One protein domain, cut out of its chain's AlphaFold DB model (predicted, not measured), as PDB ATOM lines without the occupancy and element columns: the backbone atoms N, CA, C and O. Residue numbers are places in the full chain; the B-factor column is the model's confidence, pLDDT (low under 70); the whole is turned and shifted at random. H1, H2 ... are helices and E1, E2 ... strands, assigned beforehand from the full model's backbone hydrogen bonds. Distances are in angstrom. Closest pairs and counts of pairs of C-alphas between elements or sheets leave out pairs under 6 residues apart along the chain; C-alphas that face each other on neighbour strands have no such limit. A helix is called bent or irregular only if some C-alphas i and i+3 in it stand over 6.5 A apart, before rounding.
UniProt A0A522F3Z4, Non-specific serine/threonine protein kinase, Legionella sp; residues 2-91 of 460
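This is residues 2 to 91 of the 460 residues of the protein "Non-specific serine/threonine protein kinase" of Legionella sp (UniProt A0A522F3Z4). Two long helical pieces, H1 and H2b, run side by side in opposite directions; the small strand hairpin E1-E2 and arm H2a lie toward one end of the domain, short helices H3 and H4 at the other. The 90 printed residues, mostly helix by class, hold H1, E1, E2, H2, H3, H4 in that order, the two strands antiparallel. The whole is loose, radius of gyration of the C-alphas 15.1 A, spanning 45 by 25 by 19 A.

E1 is residues 28 to 30, E2 33 to 35. H1, residues 2 to 19, 24.7 A, begins at C-alpha (-0.815, -48.291, -23.834). H2, residues 37 to 64, was assigned as one helix by its hydrogen bonds but is bent, C-alphas 46 and 49 being 7.9 A apart: H2a is 37 to 46, H2b 49 to 64, 22.3 A. H3, residues 69 to 76, is only just irregular, C-alphas 70 and 73 being 6.6 A apart. H4, residues 84 to 89, ends at C-alpha (0.256, -39.436, -37.758).

In the hairpin E1-E2, N 35 and O 28 are 2.7 A apart. H2a is near E2 and H1, about perpendicular to H2b at 81 degrees. H1 touches H2b, C-alphas of Ala 11 and Leu 55 closest at 5.7 A, at a steep tilt of 39 degrees, opposite ways. H3 touches H4, C-alphas of Tyr 72 and Glu 84 closest at 6.2 A. Every O i to N i+4 pair is within hydrogen-bond range in H1, H2a, H2b and H4; in H3, 2 of 4.

The farthest C-alphas, Lys 38 and Asn 89, are 44.9 A apart. The printed part has no cut and no long link. The pLDDT is under 70 in 13 residues, among them 22 to 27.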
ATOM      1  N   LEU A   2      -1.819 -47.627 -24.692       70.06
ATOM      2  CA  LEU A   2      -0.815 -48.291 -23.834       70.06
ATOM      3  C   LEU A   2       0.535 -47.546 -23.669       70.06
ATOM      4  O   LEU A   2       1.179 -47.656 -22.634       70.06
ATOM      5  N   ILE A   3       0.945 -46.698 -24.624       73.75
ATOM      6  CA  ILE A   3       2.133 -45.823 -24.465       73.75
ATOM      7  C   ILE A   3       1.870 -44.743 -23.425       73.75
ATOM      8  O   ILE A   3       2.670 -44.529 -22.525       73.75
ATOM      9  N   LEU A   4       0.724 -44.069 -23.548       78.94
ATOM     10  CA  LEU A   4       0.293 -43.093 -22.556       78.94
ATOM     11  C   LEU A   4       0.079 -43.768 -21.206       78.94
ATOM     12  O   LEU A   4       0.322 -43.138 -20.193       78.94
ATOM     13  N   GLU A   5      -0.330 -45.035 -21.175       81.94
ATOM     14  CA  GLU A   5      -0.393 -45.824 -19.946       81.94
ATOM     15  C   GLU A   5       0.993 -46.079 -19.349       81.94
ATOM     16  O   GLU A   5       1.186 -45.830 -18.167       81.94
ATOM     17  N   ARG A   6       1.995 -46.455 -20.151       80.12
ATOM     18  CA  ARG A   6       3.376 -46.581 -19.668       80.12
ATOM     19  C   ARG A   6       3.952 -45.250 -19.190       80.12
ATOM     20  O   ARG A   6       4.492 -45.195 -18.098       80.12
ATOM     21  N   ILE A   7       3.760 -44.173 -19.946       85.31
ATOM     22  CA  ILE A   7       4.152 -42.814 -19.544       85.31
ATOM     23  C   ILE A   7       3.418 -42.406 -18.256       85.31
ATOM     24  O   ILE A   7       4.027 -41.810 -17.372       85.31
ATOM     25  N   LYS A   8       2.133 -42.758 -18.105       88.88
ATOM     26  CA  LYS A   8       1.376 -42.563 -16.857       88.88
ATOM     27  C   LYS A   8       1.963 -43.380 -15.710       88.88
ATOM     28  O   LYS A   8       2.039 -42.842 -14.612       88.88
ATOM     29  N   ASN A   9       2.387 -44.619 -15.950       87.12
ATOM     30  CA  ASN A   9       3.010 -45.481 -14.945       87.12
ATOM     31  C   ASN A   9       4.385 -44.945 -14.526       87.12
ATOM     32  O   ASN A   9       4.646 -44.835 -13.334       87.12
ATOM     33  N   ASP A  10       5.220 -44.527 -15.479       86.50
ATOM     34  CA  ASP A  10       6.525 -43.914 -15.216       86.50
ATOM     35  C   ASP A  10       6.355 -42.591 -14.446       86.50
ATOM     36  O   ASP A  10       7.026 -42.352 -13.442       86.50
ATOM     37  N   ALA A  11       5.389 -41.755 -14.844       89.00
ATOM     38  CA  ALA A  11       5.047 -40.534 -14.118       89.00
ATOM     39  C   ALA A  11       4.497 -40.831 -12.712       89.00
ATOM     40  O   ALA A  11       4.847 -40.140 -11.759       89.00
ATOM     41  N   ALA A  12       3.657 -41.859 -12.553       89.06
ATOM     42  CA  ALA A  12       3.132 -42.280 -11.255       89.06
ATOM     43  C   ALA A  12       4.242 -42.808 -10.336       89.06
ATOM     44  O   ALA A  12       4.250 -42.476  -9.152       89.06
ATOM     45  N   LEU A  13       5.204 -43.558 -10.881       86.81
ATOM     46  CA  LEU A  13       6.387 -44.019 -10.162       86.81
ATOM     47  C   LEU A  13       7.228 -42.834  -9.673       86.81
ATOM     48  O   LEU A  13       7.565 -42.777  -8.493       86.81
ATOM     49  N   LEU A  14       7.523 -41.864 -10.545       88.44
ATOM     50  CA  LEU A  14       8.260 -40.653 -10.166       88.44
ATOM     51  C   LEU A  14       7.496 -39.811  -9.132       88.44
ATOM     52  O   LEU A  14       8.098 -39.316  -8.183       88.44
ATOM     53  N   ARG A  15       6.169 -39.682  -9.253       90.19
ATOM     54  CA  ARG A  15       5.344 -39.025  -8.223       90.19
ATOM     55  C   ARG A  15       5.421 -39.750  -6.885       90.19
ATOM     56  O   ARG A  15       5.589 -39.096  -5.862       90.19
ATOM     57  N   GLY A  16       5.328 -41.080  -6.897       86.06
ATOM     58  CA  GLY A  16       5.482 -41.907  -5.702       86.06
ATOM     59  C   GLY A  16       6.847 -41.707  -5.045       86.06
ATOM     60  O   GLY A  16       6.910 -41.476  -3.840       86.06
ATOM     61  N   LEU A  17       7.913 -41.683  -5.851       84.88
ATOM     62  CA  LEU A  17       9.280 -41.392  -5.411       84.88
ATOM     63  C   LEU A  17       9.397 -40.042  -4.699       84.88
ATOM     64  O   LEU A  17      10.024 -39.966  -3.649       84.88
ATOM     65  N   PHE A  18       8.793 -38.985  -5.245       84.75
ATOM     66  CA  PHE A  18       8.834 -37.658  -4.623       84.75
ATOM     67  C   PHE A  18       7.925 -37.522  -3.398       84.75
ATOM     68  O   PHE A  18       8.255 -36.768  -2.488       84.75
ATOM     69  N   ALA A  19       6.783 -38.215  -3.374       85.25
ATOM     70  CA  ALA A  19       5.824 -38.131  -2.275       85.25
ATOM     71  C   ALA A  19       6.267 -38.939  -1.049       85.25
ATOM     72  O   ALA A  19       6.079 -38.491   0.081       85.25
ATOM     73  N   ASN A  20       6.827 -40.133  -1.260       81.94
ATOM     74  CA  ASN A  20       7.324 -40.978  -0.183       81.94
ATOM     75  C   ASN A  20       8.427 -41.938  -0.684       81.94
ATOM     76  O   ASN A  20       8.123 -43.061  -1.099       81.94
ATOM     77  N   PRO A  21       9.709 -41.531  -0.610       74.25
ATOM     78  CA  PRO A  21      10.842 -42.343  -1.062       74.25
ATOM     79  C   PRO A  21      10.927 -43.726  -0.395       74.25
ATOM     80  O   PRO A  21      11.430 -44.672  -0.990       74.25
ATOM     81  N   GLN A  22      10.421 -43.851   0.837       67.81
ATOM     82  CA  GLN A  22      10.543 -45.043   1.685       67.81
ATOM     83  C   GLN A  22       9.500 -46.135   1.372       67.81
ATOM     84  O   GLN A  22       9.656 -47.270   1.810       67.81
ATOM     85  N   VAL A  23       8.429 -45.819   0.630       61.50
ATOM     86  CA  VAL A  23       7.272 -46.724   0.422       61.50
ATOM     87  C   VAL A  23       7.431 -47.658  -0.783       61.50
ATOM     88  O   VAL A  23       6.604 -48.540  -1.016       61.50
ATOM     89  N   ILE A  24       8.504 -47.522  -1.559       64.44
ATOM     90  CA  ILE A  24       8.717 -48.375  -2.728       64.44
ATOM     91  C   ILE A  24       9.178 -49.760  -2.262       64.44
ATOM     92  O   ILE A  24      10.322 -49.959  -1.859       64.44
ATOM     93  N   ASN A  25       8.255 -50.725  -2.312       54.94
ATOM     94  CA  ASN A  25       8.498 -52.126  -1.982       54.94
ATOM     95  C   ASN A  25       9.418 -52.772  -3.034       54.94
ATOM     96  O   ASN A  25       8.949 -53.333  -4.022       54.94
ATOM     97  N   GLY A  26      10.733 -52.688  -2.821       62.84
ATOM     98  CA  GLY A  26      11.758 -53.375  -3.614       62.84
ATOM     99  C   GLY A  26      12.888 -52.454  -4.097       62.84
ATOM    100  O   GLY A  26      12.717 -51.238  -4.146       62.84
ATOM    101  N   PRO A  27      14.064 -53.008  -4.448       64.19
ATOM    102  CA  PRO A  27      15.186 -52.215  -4.938       64.19
ATOM    103  C   PRO A  27      14.886 -51.629  -6.326       64.19
ATOM    104  O   PRO A  27      14.662 -52.368  -7.285       64.19
ATOM    105  N   LEU A  28      14.936 -50.301  -6.455       74.50
ATOM    106  CA  LEU A  28      14.929 -49.629  -7.757       74.50
ATOM    107  C   LEU A  28      16.319 -49.715  -8.379       74.50
ATOM    108  O   LEU A  28      17.297 -49.351  -7.741       74.50
ATOM    109  N   MET A  29      16.435 -50.157  -9.626       76.44
ATOM    110  CA  MET A  29      17.738 -50.245 -10.287       76.44
ATOM    111  C   MET A  29      18.054 -48.959 -11.052       76.44
ATOM    112  O   MET A  29      17.314 -48.572 -11.955       76.44
ATOM    113  N   ASN A  30      19.193 -48.333 -10.761       71.56
ATOM    114  CA  ASN A  30      19.753 -47.253 -11.572       71.56
ATOM    115  C   ASN A  30      21.191 -47.598 -11.970       71.56
ATOM    116  O   ASN A  30      22.059 -47.731 -11.113       71.56
ATOM    117  N   ARG A  31      21.445 -47.774 -13.275       71.94
ATOM    118  CA  ARG A  31      22.752 -48.206 -13.818       71.94
ATOM    119  C   ARG A  31      23.327 -49.450 -13.114       71.94
ATOM    120  O   ARG A  31      24.524 -49.529 -12.865       71.94
ATOM    121  N   GLY A  32      22.462 -50.412 -12.787       74.94
ATOM    122  CA  GLY A  32      22.839 -51.655 -12.103       74.94
ATOM    123  C   GLY A  32      23.024 -51.532 -10.587       74.94
ATOM    124  O   GLY A  32      23.353 -52.524  -9.945       74.94
ATOM    125  N   VAL A  33      22.799 -50.349 -10.007       73.50
ATOM    126  CA  VAL A  33      22.827 -50.133  -8.557       73.50
ATOM    127  C   VAL A  33      21.410 -50.211  -8.004       73.50
ATOM    128  O   VAL A  33      20.524 -49.493  -8.467       73.50
ATOM    129  N   ALA A  34      21.208 -51.067  -7.005       80.56
ATOM    130  CA  ALA A  34      19.968 -51.151  -6.247       80.56
ATOM    131  C   ALA A  34      19.841 -49.946  -5.300       80.56
ATOM    132  O   ALA A  34      20.689 -49.736  -4.434       80.56
ATOM    133  N   LEU A  35      18.777 -49.167  -5.462       78.44
ATOM    134  CA  LEU A  35      18.428 -48.023  -4.632       78.44
ATOM    135  C   LEU A  35      17.348 -48.432  -3.627       78.44
ATOM    136  O   LEU A  35      16.257 -48.841  -4.029       78.44
ATOM    137  N   SER A  36      17.640 -48.311  -2.332       80.69
ATOM    138  CA  SER A  36      16.670 -48.514  -1.250       80.69
ATOM    139  C   SER A  36      17.051 -47.731   0.015       80.69
ATOM    140  O   SER A  36      18.221 -47.394   0.227       80.69
ATOM    141  N   GLY A  37      16.050 -47.425   0.852       79.75
ATOM    142  CA  GLY A  37      16.223 -46.712   2.123       79.75
ATOM    143  C   GLY A  37      16.996 -45.398   1.970       79.75
ATOM    144  O   GLY A  37      16.779 -44.645   1.022       79.75
ATOM    145  N   LYS A  38      17.959 -45.161   2.869       80.75
ATOM    146  CA  LYS A  38      18.802 -43.954   2.877       80.75
ATOM    147  C   LYS A  38      19.546 -43.708   1.556       80.75
ATOM    148  O   LYS A  38      19.709 -42.566   1.153       80.75
ATOM    149  N   TYR A  39      19.959 -44.762   0.845       79.75
ATOM    150  CA  TYR A  39      20.677 -44.598  -0.426       79.75
ATOM    151  C   TYR A  39      19.786 -43.989  -1.518       79.75
ATOM    152  O   TYR A  39      20.259 -43.222  -2.352       79.75
ATOM    153  N   LEU A  40      18.487 -44.307  -1.507       82.88
ATOM    154  CA  LEU A  40      17.517 -43.703  -2.419       82.88
ATOM    155  C   LEU A  40      17.237 -42.239  -2.052       82.88
ATOM    156  O   LEU A  40      17.147 -41.412  -2.955       82.88
ATOM    157  N   GLU A  41      17.145 -41.913  -0.759       81.62
ATOM    158  CA  GLU A  41      16.998 -40.530  -0.279       81.62
ATOM    159  C   GLU A  41      18.192 -39.671  -0.699       81.62
ATOM    160  O   GLU A  41      18.010 -38.676  -1.398       81.62
ATOM    161  N   ASP A  42      19.415 -40.121  -0.406       81.12
ATOM    162  CA  ASP A  42      20.645 -39.430  -0.801       81.12
ATOM    163  C   ASP A  42      20.726 -39.273  -2.337       81.12
ATOM    164  O   ASP A  42      21.177 -38.251  -2.865       81.12
ATOM    165  N   HIS A  43      20.274 -40.277  -3.100       82.62
ATOM    166  CA  HIS A  43      20.238 -40.208  -4.564       82.62
ATOM    167  C   HIS A  43      19.194 -39.207  -5.075       82.62
ATOM    168  O   HIS A  43      19.471 -38.470  -6.022       82.62
ATOM    169  N   LEU A  44      18.010 -39.143  -4.464       81.88
ATOM    170  CA  LEU A  44      16.984 -38.151  -4.793       81.88
ATOM    171  C   LEU A  44      17.403 -36.736  -4.385       81.88
ATOM    172  O   LEU A  44      17.120 -35.792  -5.120       81.88
ATOM    173  N   ASP A  45      18.143 -36.566  -3.298       79.12
ATOM    174  CA  ASP A  45      18.689 -35.261  -2.928       79.12
ATOM    175  C   ASP A  45      19.689 -34.759  -3.978       79.12
ATOM    176  O   ASP A  45      19.627 -33.604  -4.416       79.12
ATOM    177  N   ASN A  46      20.548 -35.652  -4.475       77.56
ATOM    178  CA  ASN A  46      21.556 -35.313  -5.478       77.56
ATOM    179  C   ASN A  46      20.973 -35.173  -6.903       77.56
ATOM    180  O   ASN A  46      21.311 -34.239  -7.636       77.56
ATOM    181  N   TYR A  47      20.068 -36.066  -7.312       78.88
ATOM    182  CA  TYR A  47      19.590 -36.190  -8.700       78.88
ATOM    183  C   TYR A  47      18.088 -35.940  -8.883       78.88
ATOM    184  O   TYR A  47      17.595 -35.962 -10.010       78.88
ATOM    185  N   GLY A  48      17.347 -35.626  -7.820       78.69
ATOM    186  CA  GLY A  48      15.895 -35.403  -7.836       78.69
ATOM    187  C   GLY A  48      15.439 -34.342  -8.829       78.69
ATOM    188  O   GLY A  48      14.359 -34.444  -9.390       78.69
ATOM    189  N   HIS A  49      16.279 -33.352  -9.130       77.62
ATOM    190  CA  HIS A  49      15.980 -32.375 -10.176       77.62
ATOM    191  C   HIS A  49      15.904 -32.984 -11.578       77.62
ATOM    192  O   HIS A  49      15.066 -32.565 -12.369       77.62
ATOM    193  N   LEU A  50      16.759 -33.962 -11.895       80.25
ATOM    194  CA  LEU A  50      16.730 -34.649 -13.184       80.25
ATOM    195  C   LEU A  50      15.431 -35.438 -13.319       80.25
ATOM    196  O   LEU A  50      14.747 -35.322 -14.331       80.25
ATOM    197  N   TYR A  51      15.053 -36.151 -12.258       83.94
ATOM    198  CA  TYR A  51      13.781 -36.862 -12.182       83.94
ATOM    199  C   TYR A  51      12.576 -35.916 -12.222       83.94
ATOM    200  O   TYR A  51      11.574 -36.243 -12.841       83.94
ATOM    201  N   ALA A  52      12.671 -34.723 -11.628       84.69
ATOM    202  CA  ALA A  52      11.595 -33.734 -11.647       84.69
ATOM    203  C   ALA A  52      11.416 -33.130 -13.046       84.69
ATOM    204  O   ALA A  52      10.290 -32.953 -13.498       84.69
ATOM    205  N   ASN A  53      12.518 -32.867 -13.754       85.00
ATOM    206  CA  ASN A  53      12.484 -32.430 -15.149       85.00
ATOM    207  C   ASN A  53      11.882 -33.506 -16.064       85.00
ATOM    208  O   ASN A  53      11.127 -33.185 -16.981       85.00
ATOM    209  N   GLU A  54      12.220 -34.777 -15.829       86.06
ATOM    210  CA  GLU A  54      11.630 -35.887 -16.578       86.06
ATOM    211  C   GLU A  54      10.146 -36.054 -16.237       86.06
ATOM    212  O   GLU A  54       9.336 -36.195 -17.145       86.06
ATOM    213  N   LEU A  55       9.754 -35.935 -14.966       89.50
ATOM    214  CA  LEU A  55       8.347 -35.942 -14.568       89.50
ATOM    215  C   LEU A  55       7.564 -34.803 -15.241       89.50
ATOM    216  O   LEU A  55       6.529 -35.077 -15.840       89.50
ATOM    217  N   GLU A  56       8.082 -33.566 -15.232       89.25
ATOM    218  CA  GLU A  56       7.472 -32.422 -15.936       89.25
ATOM    219  C   GLU A  56       7.267 -32.745 -17.426       89.25
ATOM    220  O   GLU A  56       6.215 -32.462 -18.001       89.25
ATOM    221  N   ARG A  57       8.255 -33.386 -18.058       88.19
ATOM    222  CA  ARG A  57       8.174 -33.805 -19.458       88.19
ATOM    223  C   ARG A  57       7.114 -34.885 -19.679       88.19
ATOM    224  O   ARG A  57       6.341 -34.763 -20.628       88.19
ATOM    225  N   LEU A  58       7.072 -35.926 -18.848       90.19
ATOM    226  CA  LEU A  58       6.073 -36.998 -18.947       90.19
ATOM    227  C   LEU A  58       4.662 -36.445 -18.733       90.19
ATOM    228  O   LEU A  58       3.752 -36.789 -19.484       90.19
ATOM    229  N   GLU A  59       4.478 -35.543 -17.770       91.50
ATOM    230  CA  GLU A  59       3.201 -34.867 -17.527       91.50
ATOM    231  C   GLU A  59       2.766 -34.029 -18.728       91.50
ATOM    232  O   GLU A  59       1.605 -34.100 -19.131       91.50
ATOM    233  N   LEU A  60       3.703 -33.333 -19.377       90.50
ATOM    234  CA  LEU A  60       3.423 -32.606 -20.611       90.50
ATOM    235  C   LEU A  60       2.987 -33.540 -21.748       90.50
ATOM    236  O   LEU A  60       2.072 -33.207 -22.502       90.50
ATOM    237  N   ILE A  61       3.606 -34.718 -21.872       89.38
ATOM    238  CA  ILE A  61       3.206 -35.733 -22.859       89.38
ATOM    239  C   ILE A  61       1.803 -36.266 -22.545       89.38
ATOM    240  O   ILE A  61       0.991 -36.409 -23.456       89.38
ATOM    241  N   ILE A  62       1.494 -36.532 -21.273       89.25
ATOM    242  CA  ILE A  62       0.168 -37.005 -20.845       89.25
ATOM    243  C   ILE A  62      -0.906 -35.956 -21.145       89.25
ATOM    244  O   ILE A  62      -1.969 -36.310 -21.650       89.25
ATOM    245  N   GLU A  63      -0.631 -34.685 -20.849       89.56
ATOM    246  CA  GLU A  63      -1.555 -33.569 -21.071       89.56
ATOM    247  C   GLU A  63      -1.815 -33.322 -22.559       89.56
ATOM    248  O   GLU A  63      -2.948 -33.066 -22.962       89.56
ATOM    249  N   THR A  64      -0.767 -33.379 -23.382       86.81
ATOM    250  CA  THR A  64      -0.842 -32.955 -24.788       86.81
ATOM    251  C   THR A  64      -1.057 -34.100 -25.770       86.81
ATOM    252  O   THR A  64      -1.497 -33.858 -26.890       86.81
ATOM    253  N   GLY A  65      -0.721 -35.336 -25.399       86.06
ATOM    254  CA  GLY A  65      -0.703 -36.488 -26.303       86.06
ATOM    255  C   GLY A  65       0.427 -36.461 -27.344       86.06
ATOM    256  O   GLY A  65       0.449 -37.307 -28.240       86.06
ATOM    257  N   ILE A  66       1.363 -35.509 -27.257       86.38
ATOM    258  CA  ILE A  66       2.501 -35.388 -28.175       86.38
ATOM    259  C   ILE A  66       3.618 -36.316 -27.698       86.38
ATOM    260  O   ILE A  66       4.178 -36.110 -26.625       86.38
ATOM    261  N   ILE A  67       3.979 -37.318 -28.501       84.19
ATOM    262  CA  ILE A  67       5.005 -38.309 -28.142       84.19
ATOM    263  C   ILE A  67       6.335 -37.939 -28.823       84.19
ATOM    264  O   ILE A  67       6.382 -37.883 -30.052       84.19
ATOM    265  N   PRO A  68       7.426 -37.694 -28.070       79.00
ATOM    266  CA  PRO A  68       8.738 -37.393 -28.644       79.00
ATOM    267  C   PRO A  68       9.405 -38.594 -29.329       79.00
ATOM    268  O   PRO A  68       9.220 -39.724 -28.870       79.00
ATOM    269  N   PRO A  69      10.311 -38.363 -30.302       76.69
ATOM    270  CA  PRO A  69      10.961 -39.442 -31.046       76.69
ATOM    271  C   PRO A  69      11.724 -40.476 -30.222       76.69
ATOM    272  O   PRO A  69      11.776 -41.642 -30.593       76.69
ATOM    273  N   VAL A  70      12.282 -40.077 -29.075       76.75
ATOM    274  CA  VAL A  70      13.004 -41.000 -28.181       76.75
ATOM    275  C   VAL A  70      12.121 -42.140 -27.663       76.75
ATOM    276  O   VAL A  70      12.635 -43.204 -27.340       76.75
ATOM    277  N   TYR A  71      10.800 -41.948 -27.613       77.19
ATOM    278  CA  TYR A  71       9.871 -43.005 -27.218       77.19
ATOM    279  C   TYR A  71       9.398 -43.843 -28.409       77.19
ATOM    280  O   TYR A  71       8.756 -44.858 -28.189       77.19
ATOM    281  N   TYR A  72       9.705 -43.479 -29.659       76.50
ATOM    282  CA  TYR A  72       9.227 -44.228 -30.828       76.50
ATOM    283  C   TYR A  72       9.871 -45.614 -30.934       76.50
ATOM    284  O   TYR A  72       9.185 -46.580 -31.256       76.50
ATOM    285  N   SER A  73      11.163 -45.742 -30.614       71.00
ATOM    286  CA  SER A  73      11.856 -47.039 -30.629       71.00
ATOM    287  C   SER A  73      11.258 -48.019 -29.619       71.00
ATOM    288  O   SER A  73      10.946 -49.151 -29.975       71.00
ATOM    289  N   LEU A  74      11.003 -47.547 -28.394       68.25
ATOM    290  CA  LEU A  74      10.365 -48.314 -27.318       68.25
ATOM    291  C   LEU A  74       9.002 -48.888 -27.741       68.25
ATOM    292  O   LEU A  74       8.589 -49.949 -27.285       68.25
ATOM    293  N   VAL A  75       8.282 -48.155 -28.588       66.31
ATOM    294  CA  VAL A  75       6.925 -48.483 -29.031       66.31
ATOM    295  C   VAL A  75       6.934 -49.540 -30.122       66.31
ATOM    296  O   VAL A  75       6.134 -50.474 -30.061       66.31
ATOM    297  N   ASN A  76       7.837 -49.395 -31.093       66.00
ATOM    298  CA  ASN A  76       7.978 -50.349 -32.188       66.00
ATOM    299  C   ASN A  76       8.378 -51.737 -31.654       66.00
ATOM    300  O   ASN A  76       7.856 -52.738 -32.128       66.00
ATOM    301  N   GLU A  77       9.221 -51.807 -30.617       71.94
ATOM    302  CA  GLU A  77       9.582 -53.073 -29.951       71.94
ATOM    303  C   GLU A  77       8.399 -53.766 -29.246       71.94
ATOM    304  O   GLU A  77       8.430 -54.978 -29.043       71.94
ATOM    305  N   GLN A  78       7.350 -53.025 -28.872       67.50
ATOM    306  CA  GLN A  78       6.184 -53.546 -28.141       67.50
ATOM    307  C   GLN A  78       4.933 -53.755 -29.017       67.50
ATOM    308  O   GLN A  78       3.857 -54.020 -28.486       67.50
ATOM    309  N   ASN A  79       5.062 -53.683 -30.349       65.44
ATOM    310  CA  ASN A  79       4.011 -53.977 -31.341       65.44
ATOM    311  C   ASN A  79       2.742 -53.092 -31.296       65.44
ATOM    312  O   ASN A  79       1.693 -53.508 -31.786       65.44
ATOM    313  N   TYR A  80       2.783 -51.871 -30.746       71.06
ATOM    314  CA  TYR A  80       1.581 -51.011 -30.690       71.06
ATOM    315  C   TYR A  80       1.241 -50.309 -32.005       71.06
ATOM    316  O   TYR A  80       0.073 -50.034 -32.274       71.06
ATOM    317  N   TYR A  81       2.263 -49.987 -32.788       72.00
ATOM    318  CA  TYR A  81       2.162 -49.419 -34.127       72.00
ATOM    319  C   TYR A  81       3.195 -50.130 -34.990       72.00
ATOM    320  O   TYR A  81       4.262 -50.495 -34.492       72.00
ATOM    321  N   SER A  82       2.883 -50.346 -36.265       69.19
ATOM    322  CA  SER A  82       3.763 -51.119 -37.142       69.19
ATOM    323  C   SER A  82       4.942 -50.287 -37.653       69.19
ATOM    324  O   SER A  82       5.983 -50.837 -38.013       69.19
ATOM    325  N   THR A  83       4.810 -48.951 -37.653       76.31
ATOM    326  CA  THR A  83       5.870 -48.026 -38.070       76.31
ATOM    327  C   THR A  83       5.914 -46.733 -37.245       76.31
ATOM    328  O   THR A  83       4.904 -46.252 -36.728       76.31
ATOM    329  N   GLU A  84       7.086 -46.088 -37.216       74.62
ATOM    330  CA  GLU A  84       7.265 -44.734 -36.659       74.62
ATOM    331  C   GLU A  84       6.336 -43.700 -37.328       74.62
ATOM    332  O   GLU A  84       5.832 -42.783 -36.681       74.62
ATOM    333  N   SER A  85       6.101 -43.854 -38.633       76.31
ATOM    334  CA  SER A  85       5.257 -42.955 -39.428       76.31
ATOM    335  C   SER A  85       3.789 -43.012 -38.989       76.31
ATOM    336  O   SER A  85       3.144 -41.976 -38.833       76.31
ATOM    337  N   GLU A  86       3.270 -44.213 -38.719       74.25
ATOM    338  CA  GLU A  86       1.914 -44.401 -38.191       74.25
ATOM    339  C   GLU A  86       1.743 -43.760 -36.817       74.25
ATOM    340  O   GLU A  86       0.735 -43.099 -36.568       74.25
ATOM    341  N   LEU A  87       2.731 -43.908 -35.934       73.50
ATOM    342  CA  LEU A  87       2.696 -43.287 -34.615       73.50
ATOM    343  C   LEU A  87       2.666 -41.755 -34.717       73.50
ATOM    344  O   LEU A  87       1.844 -41.125 -34.059       73.50
ATOM    345  N   LYS A  88       3.508 -41.160 -35.575       74.75
ATOM    346  CA  LYS A  88       3.547 -39.704 -35.819       74.75
ATOM    347  C   LYS A  88       2.235 -39.143 -36.359       74.75
ATOM    348  O   LYS A  88       1.861 -38.034 -36.006       74.75
ATOM    349  N   ASN A  89       1.540 -39.884 -37.218       72.19
ATOM    350  CA  ASN A  89       0.256 -39.436 -37.758       72.19
ATOM    351  C   ASN A  89      -0.880 -39.526 -36.725       72.19
ATOM    352  O   ASN A  89      -1.891 -38.849 -36.875       72.19
ATOM    353  N   ASN A  90      -0.709 -40.349 -35.688       69.00
ATOM    354  CA  ASN A  90      -1.689 -40.563 -34.625       69.00
ATOM    355  C   ASN A  90      -1.394 -39.765 -33.338       69.00
ATOM    356  O   ASN A  90      -2.144 -39.891 -32.366       69.00
ATOM    357  N   THR A  91      -0.329 -38.953 -33.285       74.06
ATOM    358  CA  THR A  91      -0.147 -37.981 -32.193       74.06
ATOM    359  C   THR A  91      -1.164 -36.845 -32.324       74.06
ATOM    360  O   THR A  91      -1.653 -36.548 -33.413       74.06
TER     361      THR A  91